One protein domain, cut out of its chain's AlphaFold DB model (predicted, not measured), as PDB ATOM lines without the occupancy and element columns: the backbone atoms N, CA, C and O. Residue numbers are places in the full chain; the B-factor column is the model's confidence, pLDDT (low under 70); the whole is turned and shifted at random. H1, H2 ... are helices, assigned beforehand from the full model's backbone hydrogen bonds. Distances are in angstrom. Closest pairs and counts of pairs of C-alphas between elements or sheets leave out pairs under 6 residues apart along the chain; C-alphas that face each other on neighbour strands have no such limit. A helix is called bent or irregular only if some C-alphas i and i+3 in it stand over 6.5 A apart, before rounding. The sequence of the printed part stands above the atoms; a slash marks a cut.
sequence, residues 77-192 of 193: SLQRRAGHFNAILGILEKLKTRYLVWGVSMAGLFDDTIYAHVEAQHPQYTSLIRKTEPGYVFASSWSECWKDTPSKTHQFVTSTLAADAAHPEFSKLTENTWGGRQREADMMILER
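AT A GLANCE: This is residues 77 to 192 of the 193 residues of an uncharacterized protein of Alternaria tenuissima (UniProt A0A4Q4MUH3). One long helix, H1, has its later part embedded in a cluster of short helices, while its first residues, 77 to 91, stick out from the cluster as a free arm. H4 and H5 pack on the later part of H1, the hairpin of H2 and H3 adds to that side through H5, and H6 and H7 lie loosely on the opposite side of H1. The printed part has 116 residues with seven named helices, H1 to H7 in chain order, and no named strand; its class is all helix. It is compact, with a radius of gyration of the C-alphas of 14.8 A, and spans 48 by 35 by 24 A, the arm making the length.

IN THESE COORDINATES: H1, residues 77 to 105, measures 41.8 A from C-alpha 77 at (-29.037, -62.882, -31.018) to C-alpha 105 at (-56.130, -32.733, -20.697). H5, residues 150 to 165, measures 22.0 A, and H2, residues 112 to 121, 14.3 A. The shorter helices are H3, residues 123 to 130; H4, residues 139 to 145; H6, residues 170 to 177; and H7, residues 183 to 190, which ends at C-alpha 190 at (-38.884, -38.624, -15.024). H3 and H4 are irregular, but only just: C-alphas 124 and 127 are 7.0 A apart, C-alphas 140 and 143 6.6 A.

HOW THE PARTS SIT: H1 touches H5 with residues 93 to 103 alone, at a steep tilt of 50 degrees, the same way; the closest C-alphas are those of Leu 100 and Leu 161, 6.3 A. H1 touches H4 with residues 94 to 101 alone, about perpendicular at 82 degrees, closest at Arg 98 and Ala 139, 5.2 A between C-alphas. H5 touches H2 at a shallow tilt of 29 degrees, opposite ways, with C-alphas of Ile 114 and Ala 163 closest at 6.5 A. H2 and H3 form a helical hairpin, closest at the C-alphas of Glu 119 and Thr 126, 5.7 A. H7 is near H1 and near H6; H1 and H6 are apart. Every O i to N i+4 pair is within hydrogen-bond range in H1, H2 and H5, against 2 of 4 in H3, 1 of 3 in H4, 2 of 4 in H6 and 3 of 4 in H7; H4 has 2 of 4 O i to N i+3 pairs within range.

THE WHOLE: The C-alphas farthest apart, of Ser 77 and Asp 112, are 48.4 A apart. The printed part has no cut and no long link. Its mean pLDDT is 70.8, and residues 103 to 109, 132 to 147 and 171 to 192 are under 70.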
ATOM      1  N   SER A  77     -29.087 -63.462 -32.366       81.88
ATOM      2  CA  SER A  77     -29.037 -62.882 -31.018       81.88
ATOM      3  C   SER A  77     -29.052 -61.349 -31.032       81.88
ATOM      4  O   SER A  77     -29.645 -60.734 -30.145       81.88
ATOM      5  N   LEU A  78     -28.413 -60.716 -32.024       80.88
ATOM      6  CA  LEU A  78     -28.445 -59.264 -32.220       80.88
ATOM      7  C   LEU A  78     -29.816 -58.822 -32.727       80.88
ATOM      8  O   LEU A  78     -30.356 -57.857 -32.207       80.88
ATOM      9  N   GLN A  79     -30.421 -59.571 -33.648       83.62
ATOM     10  CA  GLN A  79     -31.782 -59.331 -34.123       83.62
ATOM     11  C   GLN A  79     -32.795 -59.413 -32.978       83.62
ATOM     12  O   GLN A  79     -33.611 -58.509 -32.813       83.62
ATOM     13  N   ARG A  80     -32.725 -60.463 -32.148       86.25
ATOM     14  CA  ARG A  80     -33.595 -60.597 -30.974       86.25
ATOM     15  C   ARG A  80     -33.406 -59.415 -30.023       86.25
ATOM     16  O   ARG A  80     -34.393 -58.811 -29.617       86.25
ATOM     17  N   ARG A  81     -32.159 -59.046 -29.705       84.94
ATOM     18  CA  ARG A  81     -31.854 -57.876 -28.859       84.94
ATOM     19  C   ARG A  81     -32.384 -56.572 -29.452       84.94
ATOM     20  O   ARG A  81     -33.013 -55.812 -28.726       84.94
ATOM     21  N   ALA A  82     -32.195 -56.345 -30.748       84.44
ATOM     22  CA  ALA A  82     -32.735 -55.189 -31.453       84.44
ATOM     23  C   ALA A  82     -34.271 -55.161 -31.389       84.44
ATOM     24  O   ALA A  82     -34.847 -54.113 -31.126       84.44
ATOM     25  N   GLY A  83     -34.931 -56.315 -31.533       86.75
ATOM     26  CA  GLY A  83     -36.379 -56.447 -31.365       86.75
ATOM     27  C   GLY A  83     -36.854 -56.107 -29.949       86.75
ATOM     28  O   GLY A  83     -37.787 -55.322 -29.797       86.75
ATOM     29  N   HIS A  84     -36.194 -56.631 -28.910       87.62
ATOM     30  CA  HIS A  84     -36.497 -56.267 -27.518       87.62
ATOM     31  C   HIS A  84     -36.282 -54.776 -27.260       87.62
ATOM     32  O   HIS A  84     -37.125 -54.138 -26.640       87.62
ATOM     33  N   PHE A  85     -35.179 -54.216 -27.755       85.88
ATOM     34  CA  PHE A  85     -34.884 -52.797 -27.613       85.88
ATOM     35  C   PHE A  85     -35.944 -51.935 -28.303       85.88
ATOM     36  O   PHE A  85     -36.483 -51.024 -27.688       85.88
ATOM     37  N   ASN A  86     -36.329 -52.284 -29.533       85.38
ATOM     38  CA  ASN A  86     -37.404 -51.616 -30.259       85.38
ATOM     39  C   ASN A  86     -38.750 -51.710 -29.519       85.38
ATOM     40  O   ASN A  86     -39.493 -50.736 -29.465       85.38
ATOM     41  N   ALA A  87     -39.058 -52.857 -28.905       81.69
ATOM     42  CA  ALA A  87     -40.262 -53.013 -28.093       81.69
ATOM     43  C   ALA A  87     -40.237 -52.116 -26.843       81.69
ATOM     44  O   ALA A  87     -41.237 -51.465 -26.544       81.69
ATOM     45  N   ILE A  88     -39.101 -52.044 -26.139       85.38
ATOM     46  CA  ILE A  88     -38.920 -51.162 -24.975       85.38
ATOM     47  C   ILE A  88     -39.054 -49.692 -25.388       85.38
ATOM     48  O   ILE A  88     -39.773 -48.946 -24.727       85.38
ATOM     49  N   LEU A  89     -38.422 -49.289 -26.495       81.81
ATOM     50  CA  LEU A  89     -38.564 -47.939 -27.041       81.81
ATOM     51  C   LEU A  89     -40.026 -47.616 -27.361       81.81
ATOM     52  O   LEU A  89     -40.525 -46.583 -26.928       81.81
ATOM     53  N   GLY A  90     -40.744 -48.528 -28.020       77.88
ATOM     54  CA  GLY A  90     -42.163 -48.336 -28.319       77.88
ATOM     55  C   GLY A  90     -43.043 -48.224 -27.067       77.88
ATOM     56  O   GLY A  90     -44.022 -47.479 -27.068       77.88
ATOM     57  N   ILE A  91     -42.712 -48.929 -25.979       79.81
ATOM     58  CA  ILE A  91     -43.400 -48.769 -24.686       79.81
ATOM     59  C   ILE A  91     -43.101 -47.391 -24.091       79.81
ATOM     60  O   ILE A  91     -44.027 -46.698 -23.669       79.81
ATOM     61  N   LEU A  92     -41.833 -46.975 -24.086       82.06
ATOM     62  CA  LEU A  92     -41.414 -45.677 -23.559       82.06
ATOM     63  C   LEU A  92     -42.083 -44.518 -24.308       82.06
ATOM     64  O   LEU A  92     -42.597 -43.596 -23.680       82.06
ATOM     65  N   GLU A  93     -42.132 -44.571 -25.637       78.12
ATOM     66  CA  GLU A  93     -42.797 -43.558 -26.465       78.12
ATOM     67  C   GLU A  93     -44.294 -43.452 -26.159       78.12
ATOM     68  O   GLU A  93     -44.832 -42.348 -26.035       78.12
ATOM     69  N   LYS A  94     -44.968 -44.593 -25.970       76.00
ATOM     70  CA  LYS A  94     -46.380 -44.629 -25.563       76.00
ATOM     71  C   LYS A  94     -46.590 -44.010 -24.186       76.00
ATOM     72  O   LYS A  94     -47.546 -43.259 -24.010       76.00
ATOM     73  N   LEU A  95     -45.711 -44.305 -23.227       77.75
ATOM     74  CA  LEU A  95     -45.776 -43.728 -21.883       77.75
ATOM     75  C   LEU A  95     -45.577 -42.213 -21.923       77.75
ATOM     76  O   LEU A  95     -46.429 -41.489 -21.420       77.75
ATOM     77  N   LYS A  96     -44.531 -41.727 -22.597       79.88
ATOM     78  CA  LYS A  96     -44.283 -40.290 -22.780       79.88
ATOM     79  C   LYS A  96     -45.479 -39.575 -23.415       79.88
ATOM     80  O   LYS A  96     -45.942 -38.559 -22.910       79.88
ATOM     81  N   THR A  97     -46.024 -40.136 -24.493       75.25
ATOM     82  CA  THR A  97     -47.191 -39.555 -25.174       75.25
ATOM     83  C   THR A  97     -48.410 -39.526 -24.252       75.25
ATOM     84  O   THR A  97     -49.114 -38.525 -24.190       75.25
ATOM     85  N   ARG A  98     -48.645 -40.598 -23.487       74.44
ATOM     86  CA  ARG A  98     -49.727 -40.654 -22.497       74.44
ATOM     87  C   ARG A  98     -49.560 -39.597 -21.405       74.44
ATOM     88  O   ARG A  98     -50.553 -38.985 -21.025       74.44
ATOM     89  N   TYR A  99     -48.337 -39.390 -20.925       75.62
ATOM     90  CA  TYR A  99     -48.012 -38.360 -19.940       75.62
ATOM     91  C   TYR A  99     -48.322 -36.965 -20.458       75.62
ATOM     92  O   TYR A  99     -49.021 -36.209 -19.793       75.62
ATOM     93  N   LEU A 100     -47.888 -36.669 -21.681       77.06
ATOM     94  CA  LEU A 100     -48.150 -35.390 -22.319       77.06
ATOM     95  C   LEU A 100     -49.656 -35.132 -22.457       77.06
ATOM     96  O   LEU A 100     -50.139 -34.075 -22.073       77.06
ATOM     97  N   VAL A 101     -50.417 -36.116 -22.946       70.81
ATOM     98  CA  VAL A 101     -51.880 -36.003 -23.083       70.81
ATOM     99  C   VAL A 101     -52.550 -35.806 -21.725       70.81
ATOM    100  O   VAL A 101     -53.473 -35.010 -21.605       70.81
ATOM    101  N   TRP A 102     -52.082 -36.491 -20.683       72.19
ATOM    102  CA  TRP A 102     -52.586 -36.281 -19.328       72.19
ATOM    103  C   TRP A 102     -52.282 -34.866 -18.801       72.19
ATOM    104  O   TRP A 102     -53.180 -34.224 -18.252       72.19
ATOM    105  N   GLY A 103     -51.065 -34.358 -19.022       67.81
ATOM    106  CA  GLY A 103     -50.661 -32.997 -18.654       67.81
ATOM    107  C   GLY A 103     -51.518 -31.926 -19.334       67.81
ATOM    108  O   GLY A 103     -52.002 -31.007 -18.672       67.81
ATOM    109  N   VAL A 104     -51.791 -32.109 -20.632       66.75
ATOM    110  CA  VAL A 104     -52.668 -31.239 -21.439       66.75
ATOM    111  C   VAL A 104     -54.129 -31.320 -20.979       66.75
ATOM    112  O   VAL A 104     -54.773 -30.294 -20.789       66.75
ATOM    113  N   SER A 105     -54.679 -32.529 -20.824       63.59
ATOM    114  CA  SER A 105     -56.130 -32.733 -20.697       63.59
ATOM    115  C   SER A 105     -56.665 -32.772 -19.268       63.59
ATOM    116  O   SER A 105     -57.872 -32.632 -19.090       63.59
ATOM    117  N   MET A 106     -55.843 -33.056 -18.257       61.09
ATOM    118  CA  MET A 106     -56.348 -33.394 -16.916       61.09
ATOM    119  C   MET A 106     -55.625 -32.677 -15.779       61.09
ATOM    120  O   MET A 106     -56.240 -32.434 -14.745       61.09
ATOM    121  N   ALA A 107     -54.343 -32.351 -15.945       62.19
ATOM    122  CA  ALA A 107     -53.538 -31.795 -14.860       62.19
ATOM    123  C   ALA A 107     -53.561 -30.259 -14.786       62.19
ATOM    124  O   ALA A 107     -53.143 -29.705 -13.775       62.19
ATOM    125  N   GLY A 108     -54.025 -29.565 -15.834       64.62
ATOM    126  CA  GLY A 108     -53.935 -28.100 -15.906       64.62
ATOM    127  C   GLY A 108     -52.489 -27.588 -15.966       64.62
ATOM    128  O   GLY A 108     -52.234 -26.449 -15.596       64.62
ATOM    129  N   LEU A 109     -51.554 -28.444 -16.398       66.00
ATOM    130  CA  LEU A 109     -50.121 -28.148 -16.494       66.00
ATOM    131  C   LEU A 109     -49.755 -27.353 -17.752       66.00
ATOM    132  O   LEU A 109     -48.709 -26.717 -17.812       66.00
ATOM    133  N   PHE A 110     -50.622 -27.379 -18.763       73.31
ATOM    134  CA  PHE A 110     -50.461 -26.571 -19.967       73.31
ATOM    135  C   PHE A 110     -50.946 -25.143 -19.720       73.31
ATOM    136  O   PHE A 110     -52.091 -24.798 -20.015       73.31
ATOM    137  N   ASP A 111     -50.057 -24.328 -19.165       75.81
ATOM    138  CA  ASP A 111     -50.215 -22.883 -19.086       75.81
ATOM    139  C   ASP A 111     -49.774 -22.196 -20.398       75.81
ATOM    140  O   ASP A 111     -49.279 -22.826 -21.342       75.81
ATOM    141  N   ASP A 112     -49.936 -20.874 -20.464       79.06
ATOM    142  CA  ASP A 112     -49.524 -20.078 -21.624       79.06
ATOM    143  C   ASP A 112     -48.014 -20.193 -21.923       79.06
ATOM    144  O   ASP A 112     -47.599 -20.003 -23.070       79.06
ATOM    145  N   THR A 113     -47.183 -20.543 -20.932       80.69
ATOM    146  CA  THR A 113     -45.729 -20.685 -21.097       80.69
ATOM    147  C   THR A 113     -45.369 -21.958 -21.857       80.69
ATOM    148  O   THR A 113     -44.562 -21.910 -22.792       80.69
ATOM    149  N   ILE A 114     -46.029 -23.077 -21.551       81.00
ATOM    150  CA  ILE A 114     -45.860 -24.336 -22.282       81.00
ATOM    151  C   ILE A 114     -46.430 -24.210 -23.699       81.00
ATOM    152  O   ILE A 114     -45.800 -24.667 -24.658       81.00
ATOM    153  N   TYR A 115     -47.567 -23.525 -23.877       82.56
ATOM    154  CA  TYR A 115     -48.093 -23.237 -25.215       82.56
ATOM    155  C   TYR A 115     -47.134 -22.378 -26.046       82.56
ATOM    156  O   TYR A 115     -46.920 -22.688 -27.221       82.56
ATOM    157  N   ALA A 116     -46.519 -21.351 -25.452       84.31
ATOM    158  CA  ALA A 116     -45.517 -20.528 -26.125       84.31
ATOM    159  C   ALA A 116     -44.261 -21.335 -26.501       84.31
ATOM    160  O   ALA A 116     -43.723 -21.160 -27.596       84.31
ATOM    161  N   HIS A 117     -43.818 -22.262 -25.640       84.94
ATOM    162  CA  HIS A 117     -42.699 -23.169 -25.932       84.94
ATOM    163  C   HIS A 117     -42.992 -24.078 -27.130       84.94
ATOM    164  O   HIS A 117     -42.167 -24.194 -28.042       84.94
ATOM    165  N   VAL A 118     -44.184 -24.681 -27.171       85.81
ATOM    166  CA  VAL A 118     -44.611 -25.511 -28.306       85.81
ATOM    167  C   VAL A 118     -44.712 -24.685 -29.585       85.81
ATOM    168  O   VAL A 118     -44.225 -25.126 -30.623       85.81
ATOM    169  N   GLU A 119     -45.305 -23.494 -29.533       87.44
ATOM    170  CA  GLU A 119     -45.475 -22.636 -30.709       87.44
ATOM    171  C   GLU A 119     -44.124 -22.171 -31.278       87.44
ATOM    172  O   GLU A 119     -43.955 -22.112 -32.495       87.44
ATOM    173  N   ALA A 120     -43.129 -21.935 -30.415       88.31
ATOM    174  CA  ALA A 120     -41.782 -21.547 -30.821       88.31
ATOM    175  C   ALA A 120     -40.956 -22.704 -31.412       88.31
ATOM    176  O   ALA A 120     -40.283 -22.525 -32.427       88.31
ATOM    177  N   GLN A 121     -40.964 -23.882 -30.780       88.12
ATOM    178  CA  GLN A 121     -40.084 -25.001 -31.160       88.12
ATOM    179  C   GLN A 121     -40.735 -25.977 -32.144       88.12
ATOM    180  O   GLN A 121     -40.056 -26.640 -32.933       88.12
ATOM    181  N   HIS A 122     -42.057 -26.095 -32.085       87.12
ATOM    182  CA  HIS A 122     -42.818 -27.150 -32.740       87.12
ATOM    183  C   HIS A 122     -44.193 -26.658 -33.245       87.12
ATOM    184  O   HIS A 122     -45.226 -27.272 -32.941       87.12
ATOM    185  N   PRO A 123     -44.236 -25.579 -34.054       85.50
ATOM    186  CA  PRO A 123     -45.471 -24.888 -34.431       85.50
ATOM    187  C   PRO A 123     -46.510 -25.793 -35.105       85.50
ATOM    188  O   PRO A 123     -47.714 -25.581 -34.947       85.50
ATOM    189  N   GLN A 124     -46.066 -26.836 -35.812       83.75
ATOM    190  CA  GLN A 124     -46.926 -27.805 -36.490       83.75
ATOM    191  C   GLN A 124     -47.839 -28.593 -35.536       83.75
ATOM    192  O   GLN A 124     -48.905 -29.048 -35.955       83.75
ATOM    193  N   TYR A 125     -47.473 -28.717 -34.255       79.75
ATOM    194  CA  TYR A 125     -48.253 -29.460 -33.262       79.75
ATOM    195  C   TYR A 125     -49.160 -28.565 -32.406       79.75
ATOM    196  O   TYR A 125     -50.068 -29.071 -31.751       79.75
ATOM    197  N   THR A 126     -49.016 -27.237 -32.476       78.94
ATOM    198  CA  THR A 126     -49.819 -26.265 -31.704       78.94
ATOM    199  C   THR A 126     -51.321 -26.447 -31.909       78.94
ATOM    200  O   THR A 126     -52.097 -26.453 -30.956       78.94
ATOM    201  N   SER A 127     -51.744 -26.636 -33.162       76.06
ATOM    202  CA  SER A 127     -53.163 -26.813 -33.491       76.06
ATOM    203  C   SER A 127     -53.728 -28.144 -32.994       76.06
ATOM    204  O   SER A 127     -54.923 -28.225 -32.729       76.06
ATOM    205  N   LEU A 128     -52.886 -29.172 -32.851       75.31
ATOM    206  CA  LEU A 128     -53.276 -30.469 -32.306       75.31
ATOM    207  C   LEU A 128     -53.434 -30.387 -30.790       75.31
ATOM    208  O   LEU A 128     -54.464 -30.809 -30.278       75.31
ATOM    209  N   ILE A 129     -52.478 -29.772 -30.090       75.75
ATOM    210  CA  ILE A 129     -52.552 -29.623 -28.631       75.75
ATOM    211  C   ILE A 129     -53.743 -28.751 -28.237       75.75
ATOM    212  O   ILE A 129     -54.517 -29.157 -27.379       75.75
ATOM    213  N   ARG A 130     -53.961 -27.610 -28.906       73.88
ATOM    214  CA  ARG A 130     -55.095 -26.715 -28.605       73.88
ATOM    215  C   ARG A 130     -56.466 -27.343 -28.875       73.88
ATOM    216  O   ARG A 130     -57.447 -26.930 -28.273       73.88
ATOM    217  N   LYS A 131     -56.549 -28.320 -29.784       70.56
ATOM    218  CA  LYS A 131     -57.779 -29.089 -30.049       70.56
ATOM    219  C   LYS A 131     -58.048 -30.167 -29.005       70.56
ATOM    220  O   LYS A 131     -59.096 -30.804 -29.053       70.56
ATOM    221  N   THR A 132     -57.106 -30.401 -28.101       66.50
ATOM    222  CA  THR A 132     -57.275 -31.383 -27.043       66.50
ATOM    223  C   THR A 132     -58.167 -30.798 -25.968       66.50
ATOM    224  O   THR A 132     -57.731 -29.986 -25.159       66.50
ATOM    225  N   GLU A 133     -59.431 -31.202 -25.958       54.19
ATOM    226  CA  GLU A 133     -60.332 -30.816 -24.881       54.19
ATOM    227  C   GLU A 133     -59.953 -31.542 -23.576       54.19
ATOM    228  O   GLU A 133     -59.544 -32.715 -23.604       54.19
ATOM    229  N   PRO A 134     -60.091 -30.874 -22.416       54.00
ATOM    230  CA  PRO A 134     -59.950 -31.529 -21.128       54.00
ATOM    231  C   PRO A 134     -60.921 -32.709 -21.006       54.00
ATOM    232  O   PRO A 134     -62.127 -32.558 -21.186       54.00
ATOM    233  N   GLY A 135     -60.396 -33.896 -20.697       51.34
ATOM    234  CA  GLY A 135     -61.208 -35.074 -20.375       51.34
ATOM    235  C   GLY A 135     -61.584 -36.035 -21.510       51.34
ATOM    236  O   GLY A 135     -62.300 -36.994 -21.221       51.34
ATOM    237  N   TYR A 136     -61.115 -35.871 -22.757       51.03
ATOM    238  CA  TYR A 136     -61.539 -36.788 -23.832       51.03
ATOM    239  C   TYR A 136     -60.485 -37.146 -24.887       51.03
ATOM    240  O   TYR A 136     -60.707 -36.919 -26.069       51.03
ATOM    241  N   VAL A 137     -59.370 -37.803 -24.525       52.00
ATOM    242  CA  VAL A 137     -58.642 -38.615 -25.524       52.00
ATOM    243  C   VAL A 137     -57.945 -39.845 -24.926       52.00
ATOM    244  O   VAL A 137     -57.136 -39.749 -24.006       52.00
ATOM    245  N   PHE A 138     -58.214 -41.021 -25.502       51.06
ATOM    246  CA  PHE A 138     -57.457 -42.249 -25.242       51.06
ATOM    247  C   PHE A 138     -56.048 -42.153 -25.850       51.06
ATOM    248  O   PHE A 138     -55.889 -41.873 -27.034       51.06
ATOM    249  N   ALA A 139     -55.017 -42.475 -25.062       51.53
ATOM    250  CA  ALA A 139     -53.605 -42.442 -25.468       51.53
ATOM    251  C   ALA A 139     -53.266 -43.261 -26.736       51.53
ATOM    252  O   ALA A 139     -52.214 -43.057 -27.337       51.53
ATOM    253  N   SER A 140     -54.141 -44.181 -27.157       48.69
ATOM    254  CA  SER A 140     -53.965 -45.001 -28.357       48.69
ATOM    255  C   SER A 140     -54.245 -44.274 -29.676       48.69
ATOM    256  O   SER A 140     -53.731 -44.719 -30.694       48.69
ATOM    257  N   SER A 141     -55.019 -43.180 -29.695       52.47
ATOM    258  CA  SER A 141     -55.304 -42.442 -30.941       52.47
ATOM    259  C   SER A 141     -54.199 -41.458 -31.317       52.47
ATOM    260  O   SER A 141     -54.029 -41.130 -32.488       52.47
ATOM    261  N   TRP A 142     -53.404 -41.012 -30.341       56.03
ATOM    262  CA  TRP A 142     -52.435 -39.950 -30.565       56.03
ATOM    263  C   TRP A 142     -51.322 -40.364 -31.514       56.03
ATOM    264  O   TRP A 142     -51.027 -39.584 -32.407       56.03
ATOM    265  N   SER A 143     -50.761 -41.576 -31.419       54.03
ATOM    266  CA  SER A 143     -49.678 -42.021 -32.318       54.03
ATOM    267  C   SER A 143     -50.037 -41.934 -33.808       54.03
ATOM    268  O   SER A 143     -49.157 -41.695 -34.629       54.03
ATOM    269  N   GLU A 144     -51.318 -42.074 -34.158       53.31
ATOM    270  CA  GLU A 144     -51.824 -41.946 -35.532       53.31
ATOM    271  C   GLU A 144     -52.093 -40.483 -35.939       53.31
ATOM    272  O   GLU A 144     -52.052 -40.145 -37.125       53.31
ATOM    273  N   CYS A 145     -52.321 -39.589 -34.970       54.78
ATOM    274  CA  CYS A 145     -52.605 -38.172 -35.200       54.78
ATOM    275  C   CYS A 145     -51.373 -37.346 -35.591       54.78
ATOM    276  O   CYS A 145     -51.535 -36.321 -36.253       54.78
ATOM    277  N   TRP A 146     -50.157 -37.769 -35.221       66.56
ATOM    278  CA  TRP A 146     -48.955 -36.950 -35.436       66.56
ATOM    279  C   TRP A 146     -48.546 -36.832 -36.904       66.56
ATOM    280  O   TRP A 146     -47.898 -35.846 -37.223       66.56
ATOM    281  N   LYS A 147     -48.918 -37.790 -37.777       65.62
ATOM    282  CA  LYS A 147     -48.681 -37.856 -39.249       65.62
ATOM    283  C   LYS A 147     -47.284 -37.447 -39.775       65.62
ATOM    284  O   LYS A 147     -47.071 -37.428 -40.984       65.62
ATOM    285  N   ASP A 148     -46.338 -37.168 -38.891       72.81
ATOM    286  CA  ASP A 148     -44.985 -36.708 -39.155       72.81
ATOM    287  C   ASP A 148     -43.980 -37.849 -38.986       72.81
ATOM    288  O   ASP A 148     -44.277 -38.933 -38.480       72.81
ATOM    289  N   THR A 149     -42.742 -37.583 -39.392       79.44
ATOM    290  CA  THR A 149     -41.622 -38.500 -39.165       79.44
ATOM    291  C   THR A 149     -41.426 -38.777 -37.664       79.44
ATOM    292  O   THR A 149     -41.368 -37.808 -36.899       79.44
ATOM    293  N   PRO A 150     -41.211 -40.041 -37.237       74.50
ATOM    294  CA  PRO A 150     -41.087 -40.416 -35.822       74.50
ATOM    295  C   PRO A 150     -40.075 -39.593 -35.017       74.50
ATOM    296  O   PRO A 150     -40.310 -39.291 -33.853       74.50
ATOM    297  N   SER A 151     -38.975 -39.166 -35.644       79.19
ATOM    298  CA  SER A 151     -37.962 -38.311 -35.015       79.19
ATOM    299  C   SER A 151     -38.511 -36.951 -34.577       79.19
ATOM    300  O   SER A 151     -38.231 -36.515 -33.463       79.19
ATOM    301  N   LYS A 152     -39.324 -36.298 -35.418       81.25
ATOM    302  CA  LYS A 152     -39.963 -35.013 -35.097       81.25
ATOM    303  C   LYS A 152     -40.975 -35.163 -33.970       81.25
ATOM    304  O   LYS A 152     -40.962 -34.364 -33.040       81.25
ATOM    305  N   THR A 153     -41.787 -36.218 -34.020       78.44
ATOM    306  CA  THR A 153     -42.747 -36.540 -32.961       78.44
ATOM    307  C   THR A 153     -42.032 -36.804 -31.637       78.44
ATOM    308  O   THR A 153     -42.398 -36.231 -30.616       78.44
ATOM    309  N   HIS A 154     -40.963 -37.605 -31.646       80.38
ATOM    310  CA  HIS A 154     -40.182 -37.900 -30.445       80.38
ATOM    311  C   HIS A 154     -39.521 -36.644 -29.860       80.38
ATOM    312  O   HIS A 154     -39.529 -36.452 -28.641       80.38
ATOM    313  N   GLN A 155     -38.963 -35.783 -30.717       84.88
ATOM    314  CA  GLN A 155     -38.358 -34.522 -30.298       84.88
ATOM    315  C   GLN A 155     -39.398 -33.597 -29.668       84.88
ATOM    316  O   GLN A 155     -39.156 -33.079 -28.583       84.88
ATOM    317  N   PHE A 156     -40.561 -33.453 -30.300       85.62
ATOM    318  CA  PHE A 156     -41.657 -32.664 -29.760       85.62
ATOM    319  C   PHE A 156     -42.130 -33.195 -28.398       85.62
ATOM    320  O   PHE A 156     -42.189 -32.426 -27.438       85.62
ATOM    321  N   VAL A 157     -42.418 -34.499 -28.282       82.75
ATOM    322  CA  VAL A 157     -42.914 -35.091 -27.029       82.75
ATOM    323  C   VAL A 157     -41.882 -34.912 -25.919       82.75
ATOM    324  O   VAL A 157     -42.228 -34.505 -24.817       82.75
ATOM    325  N   THR A 158     -40.605 -35.164 -26.208       84.75
ATOM    326  CA  THR A 158     -39.534 -35.047 -25.207       84.75
ATOM    327  C   THR A 158     -39.291 -33.591 -24.800       84.75
ATOM    328  O   THR A 158     -39.202 -33.309 -23.613       84.75
ATOM    329  N   SER A 159     -39.233 -32.665 -25.762       86.12
ATOM    330  CA  SER A 159     -39.046 -31.228 -25.513       86.12
ATOM    331  C   SER A 159     -40.185 -30.636 -24.684       86.12
ATOM    332  O   SER A 159     -39.955 -29.852 -23.768       86.12
ATOM    333  N   THR A 160     -41.419 -31.046 -24.977       84.31
ATOM    334  CA  THR A 160     -42.602 -30.524 -24.290       84.31
ATOM    335  C   THR A 160     -42.745 -31.119 -22.894       84.31
ATOM    336  O   THR A 160     -43.034 -30.386 -21.959       84.31
ATOM    337  N   LEU A 161     -42.457 -32.416 -22.718       82.88
ATOM    338  CA  LEU A 161     -42.406 -33.034 -21.387       82.88
ATOM    339  C   LEU A 161     -41.298 -32.449 -20.510       82.88
ATOM    340  O   LEU A 161     -41.484 -32.345 -19.307       82.88
ATOM    341  N   ALA A 162     -40.157 -32.070 -21.086       83.94
ATOM    342  CA  ALA A 162     -39.097 -31.409 -20.332       83.94
ATOM    343  C   ALA A 162     -39.528 -30.013 -19.850       83.94
ATOM    344  O   ALA A 162     -39.237 -29.640 -18.716       83.94
ATOM    345  N   ALA A 163     -40.249 -29.260 -20.688       82.00
ATOM    346  CA  ALA A 163     -40.829 -27.979 -20.292       82.00
ATOM    347  C   ALA A 163     -41.897 -28.155 -19.195       82.00
ATOM    348  O   ALA A 163     -41.899 -27.409 -18.222       82.00
ATOM    349  N   ASP A 164     -42.742 -29.182 -19.320       78.56
ATOM    350  CA  ASP A 164     -43.759 -29.542 -18.327       78.56
ATOM    351  C   ASP A 164     -43.133 -29.970 -16.985       78.56
ATOM    352  O   ASP A 164     -43.507 -29.483 -15.923       78.56
ATOM    353  N   ALA A 165     -42.089 -30.800 -17.017       77.69
ATOM    354  CA  ALA A 165     -41.358 -31.218 -15.821       77.69
ATOM    355  C   ALA A 165     -40.679 -30.047 -15.086       77.69
ATOM    356  O   ALA A 165     -40.490 -30.103 -13.871       77.69
ATOM    357  N   ALA A 166     -40.324 -28.981 -15.808       79.69
ATOM    358  CA  ALA A 166     -39.782 -27.754 -15.232       79.69
ATOM    359  C   ALA A 166     -40.865 -26.825 -14.644       79.69
ATOM    360  O   ALA A 166     -40.528 -25.804 -14.038       79.69
ATOM    361  N   HIS A 167     -42.151 -27.152 -14.808       75.19
ATOM    362  CA  HIS A 167     -43.252 -26.327 -14.333       75.19
ATOM    363  C   HIS A 167     -43.355 -26.356 -12.788       75.19
ATOM    364  O   HIS A 167     -43.297 -27.431 -12.181       75.19
ATOM    365  N   PRO A 168     -43.569 -25.212 -12.107       74.75
ATOM    366  CA  PRO A 168     -43.547 -25.129 -10.637       74.75
ATOM    367  C   PRO A 168     -44.563 -26.024  -9.913       74.75
ATOM    368  O   PRO A 168     -44.338 -26.445  -8.779       74.75
ATOM    369  N   GLU A 169     -45.693 -26.315 -10.557       71.38
ATOM    370  CA  GLU A 169     -46.768 -27.141  -9.990       71.38
ATOM    371  C   GLU A 169     -46.650 -28.632 -10.356       71.38
ATOM    372  O   GLU A 169     -47.471 -29.444  -9.921       71.38
ATOM    373  N   PHE A 170     -45.614 -29.021 -11.107       71.06
ATOM    374  CA  PHE A 170     -45.431 -30.383 -11.611       71.06
ATOM    375  C   PHE A 170     -45.386 -31.436 -10.490       71.06
ATOM    376  O   PHE A 170     -46.125 -32.426 -10.522       71.06
ATOM    377  N   SER A 171     -44.596 -31.209  -9.437       66.88
ATOM    378  CA  SER A 171     -44.484 -32.142  -8.301       66.88
ATOM    379  C   SER A 171     -45.792 -32.285  -7.511       66.88
ATOM    380  O   SER A 171     -46.179 -33.386  -7.130       66.88
ATOM    381  N   LYS A 172     -46.537 -31.192  -7.319       65.75
ATOM    382  CA  LYS A 172     -47.802 -31.211  -6.560       65.75
ATOM    383  C   LYS A 172     -48.910 -31.968  -7.293       65.75
ATOM    384  O   LYS A 172     -49.746 -32.624  -6.670       65.75
ATOM    385  N   LEU A 173     -48.934 -31.875  -8.621       60.97
ATOM    386  CA  LEU A 173     -49.958 -32.506  -9.454       60.97
ATOM    387  C   LEU A 173     -49.683 -33.996  -9.682       60.97
ATOM    388  O   LEU A 173     -50.623 -34.795  -9.702       60.97
ATOM    389  N   THR A 174     -48.410 -34.387  -9.770       62.44
ATOM    390  CA  THR A 174     -47.984 -35.795  -9.855       62.44
ATOM    391  C   THR A 174     -48.160 -36.550  -8.531       62.44
ATOM    392  O   THR A 174     -48.412 -37.757  -8.532       62.44
ATOM    393  N   GLU A 175     -48.140 -35.863  -7.389       60.41
ATOM    394  CA  GLU A 175     -48.392 -36.487  -6.087       60.41
ATOM    395  C   GLU A 175     -49.855 -36.916  -5.883       60.41
ATOM    396  O   GLU A 175     -50.094 -37.981  -5.312       60.41
ATOM    397  N   ASN A 176     -50.830 -36.147  -6.372       55.31
ATOM    398  CA  ASN A 176     -52.247 -36.324  -6.017       55.31
ATOM    399  C   ASN A 176     -53.049 -37.261  -6.934       55.31
ATOM    400  O   ASN A 176     -54.180 -37.621  -6.611       55.31
ATOM    401  N   THR A 177     -52.501 -37.658  -8.081       54.00
ATOM    402  CA  THR A 177     -53.300 -38.236  -9.179       54.00
ATOM    403  C   THR A 177     -52.984 -39.696  -9.507       54.00
ATOM    404  O   THR A 177     -53.785 -40.358 -10.169       54.00
ATOM    405  N   TRP A 178     -51.881 -40.252  -8.995       53.28
ATOM    406  CA  TRP A 178     -51.405 -41.582  -9.387       53.28
ATOM    407  C   TRP A 178     -51.480 -42.581  -8.225       53.28
ATOM    408  O   TRP A 178     -50.725 -42.507  -7.256       53.28
ATOM    409  N   GLY A 179     -52.389 -43.557  -8.333       50.38
ATOM    410  CA  GLY A 179     -52.474 -44.687  -7.404       50.38
ATOM    411  C   GLY A 179     -51.132 -45.428  -7.293       50.38
ATOM    412  O   GLY A 179     -50.473 -45.698  -8.299       50.38
ATOM    413  N   GLY A 180     -50.734 -45.766  -6.062       44.19
ATOM    414  CA  GLY A 180     -49.342 -46.013  -5.651       44.19
ATOM    415  C   GLY A 180     -48.500 -47.053  -6.408       44.19
ATOM    416  O   GLY A 180     -47.292 -47.058  -6.226       44.19
ATOM    417  N   ARG A 181     -49.073 -47.894  -7.280       43.88
ATOM    418  CA  ARG A 181     -48.310 -48.852  -8.109       43.88
ATOM    419  C   ARG A 181     -47.780 -48.272  -9.427       43.88
ATOM    420  O   ARG A 181     -46.817 -48.800  -9.962       43.88
ATOM    421  N   GLN A 182     -48.391 -47.206  -9.941       50.44
ATOM    422  CA  GLN A 182     -47.962 -46.545 -11.181       50.44
ATOM    423  C   GLN A 182     -46.863 -45.488 -10.909       50.44
ATOM    424  O   GLN A 182     -46.036 -45.209 -11.769       50.44
ATOM    425  N   ARG A 183     -46.796 -44.988  -9.662       52.28
ATOM    426  CA  ARG A 183     -45.822 -44.002  -9.154       52.28
ATOM    427  C   ARG A 183     -44.353 -44.411  -9.328       52.28
ATOM    428  O   ARG A 183     -43.554 -43.596  -9.770       52.28
ATOM    429  N   GLU A 184     -43.986 -45.643  -8.974       45.38
ATOM    430  CA  GLU A 184     -42.572 -46.067  -8.955       45.38
ATOM    431  C   GLU A 184     -41.971 -46.209 -10.358       45.38
ATOM    432  O   GLU A 184     -40.829 -45.820 -10.590       45.38
ATOM    433  N   ALA A 185     -42.752 -46.732 -11.309       49.94
ATOM    434  CA  ALA A 185     -42.305 -46.897 -12.688       49.94
ATOM    435  C   ALA A 185     -42.138 -45.549 -13.404       49.94
ATOM    436  O   ALA A 185     -41.234 -45.392 -14.221       49.94
ATOM    437  N   ASP A 186     -42.984 -44.575 -13.071       51.25
ATOM    438  CA  ASP A 186     -43.032 -43.299 -13.775       51.25
ATOM    439  C   ASP A 186     -42.086 -42.243 -13.173       51.25
ATOM    440  O   ASP A 186     -41.469 -41.489 -13.926       51.25
ATOM    441  N   MET A 187     -41.841 -42.267 -11.855       51.50
ATOM    442  CA  MET A 187     -40.752 -41.495 -11.230       51.50
ATOM    443  C   MET A 187     -39.382 -41.888 -11.802       51.50
ATOM    444  O   MET A 187     -38.570 -41.019 -12.102       51.50
ATOM    445  N   MET A 188     -39.150 -43.181 -12.064       52.62
ATOM    446  CA  MET A 188     -37.917 -43.648 -12.716       52.62
ATOM    447  C   MET A 188     -37.744 -43.142 -14.156       52.62
ATOM    448  O   MET A 188     -36.613 -43.065 -14.641       52.62
ATOM    449  N   ILE A 189     -38.840 -42.843 -14.860       52.31
ATOM    450  CA  ILE A 189     -38.800 -42.289 -16.219       52.31
ATOM    451  C   ILE A 189     -38.500 -40.788 -16.163       52.31
ATOM    452  O   ILE A 189     -37.710 -40.313 -16.971       52.31
ATOM    453  N   LEU A 190     -39.078 -40.066 -15.200       50.78
ATOM    454  CA  LEU A 190     -38.884 -38.624 -15.024       50.78
ATOM    455  C   LEU A 190     -37.496 -38.266 -14.474       50.78
ATOM    456  O   LEU A 190     -36.900 -37.310 -14.947       50.78
ATOM    457  N   GLU A 191     -36.926 -39.059 -13.561       49.97
ATOM    458  CA  GLU A 191     -35.554 -38.858 -13.046       49.97
ATOM    459  C   GLU A 191     -34.450 -39.094 -14.097       49.97
ATOM    460  O   GLU A 191     -33.274 -38.826 -13.846       49.97
ATOM    461  N   ARG A 192     -34.806 -39.649 -15.261       50.53
ATOM    462  CA  ARG A 192     -33.876 -39.982 -16.352       50.53
ATOM    463  C   ARG A 192     -34.095 -39.166 -17.629       50.53
ATOM    464  O   ARG A 192     -33.431 -39.457 -18.629       50.53
TER     465      ARG A 192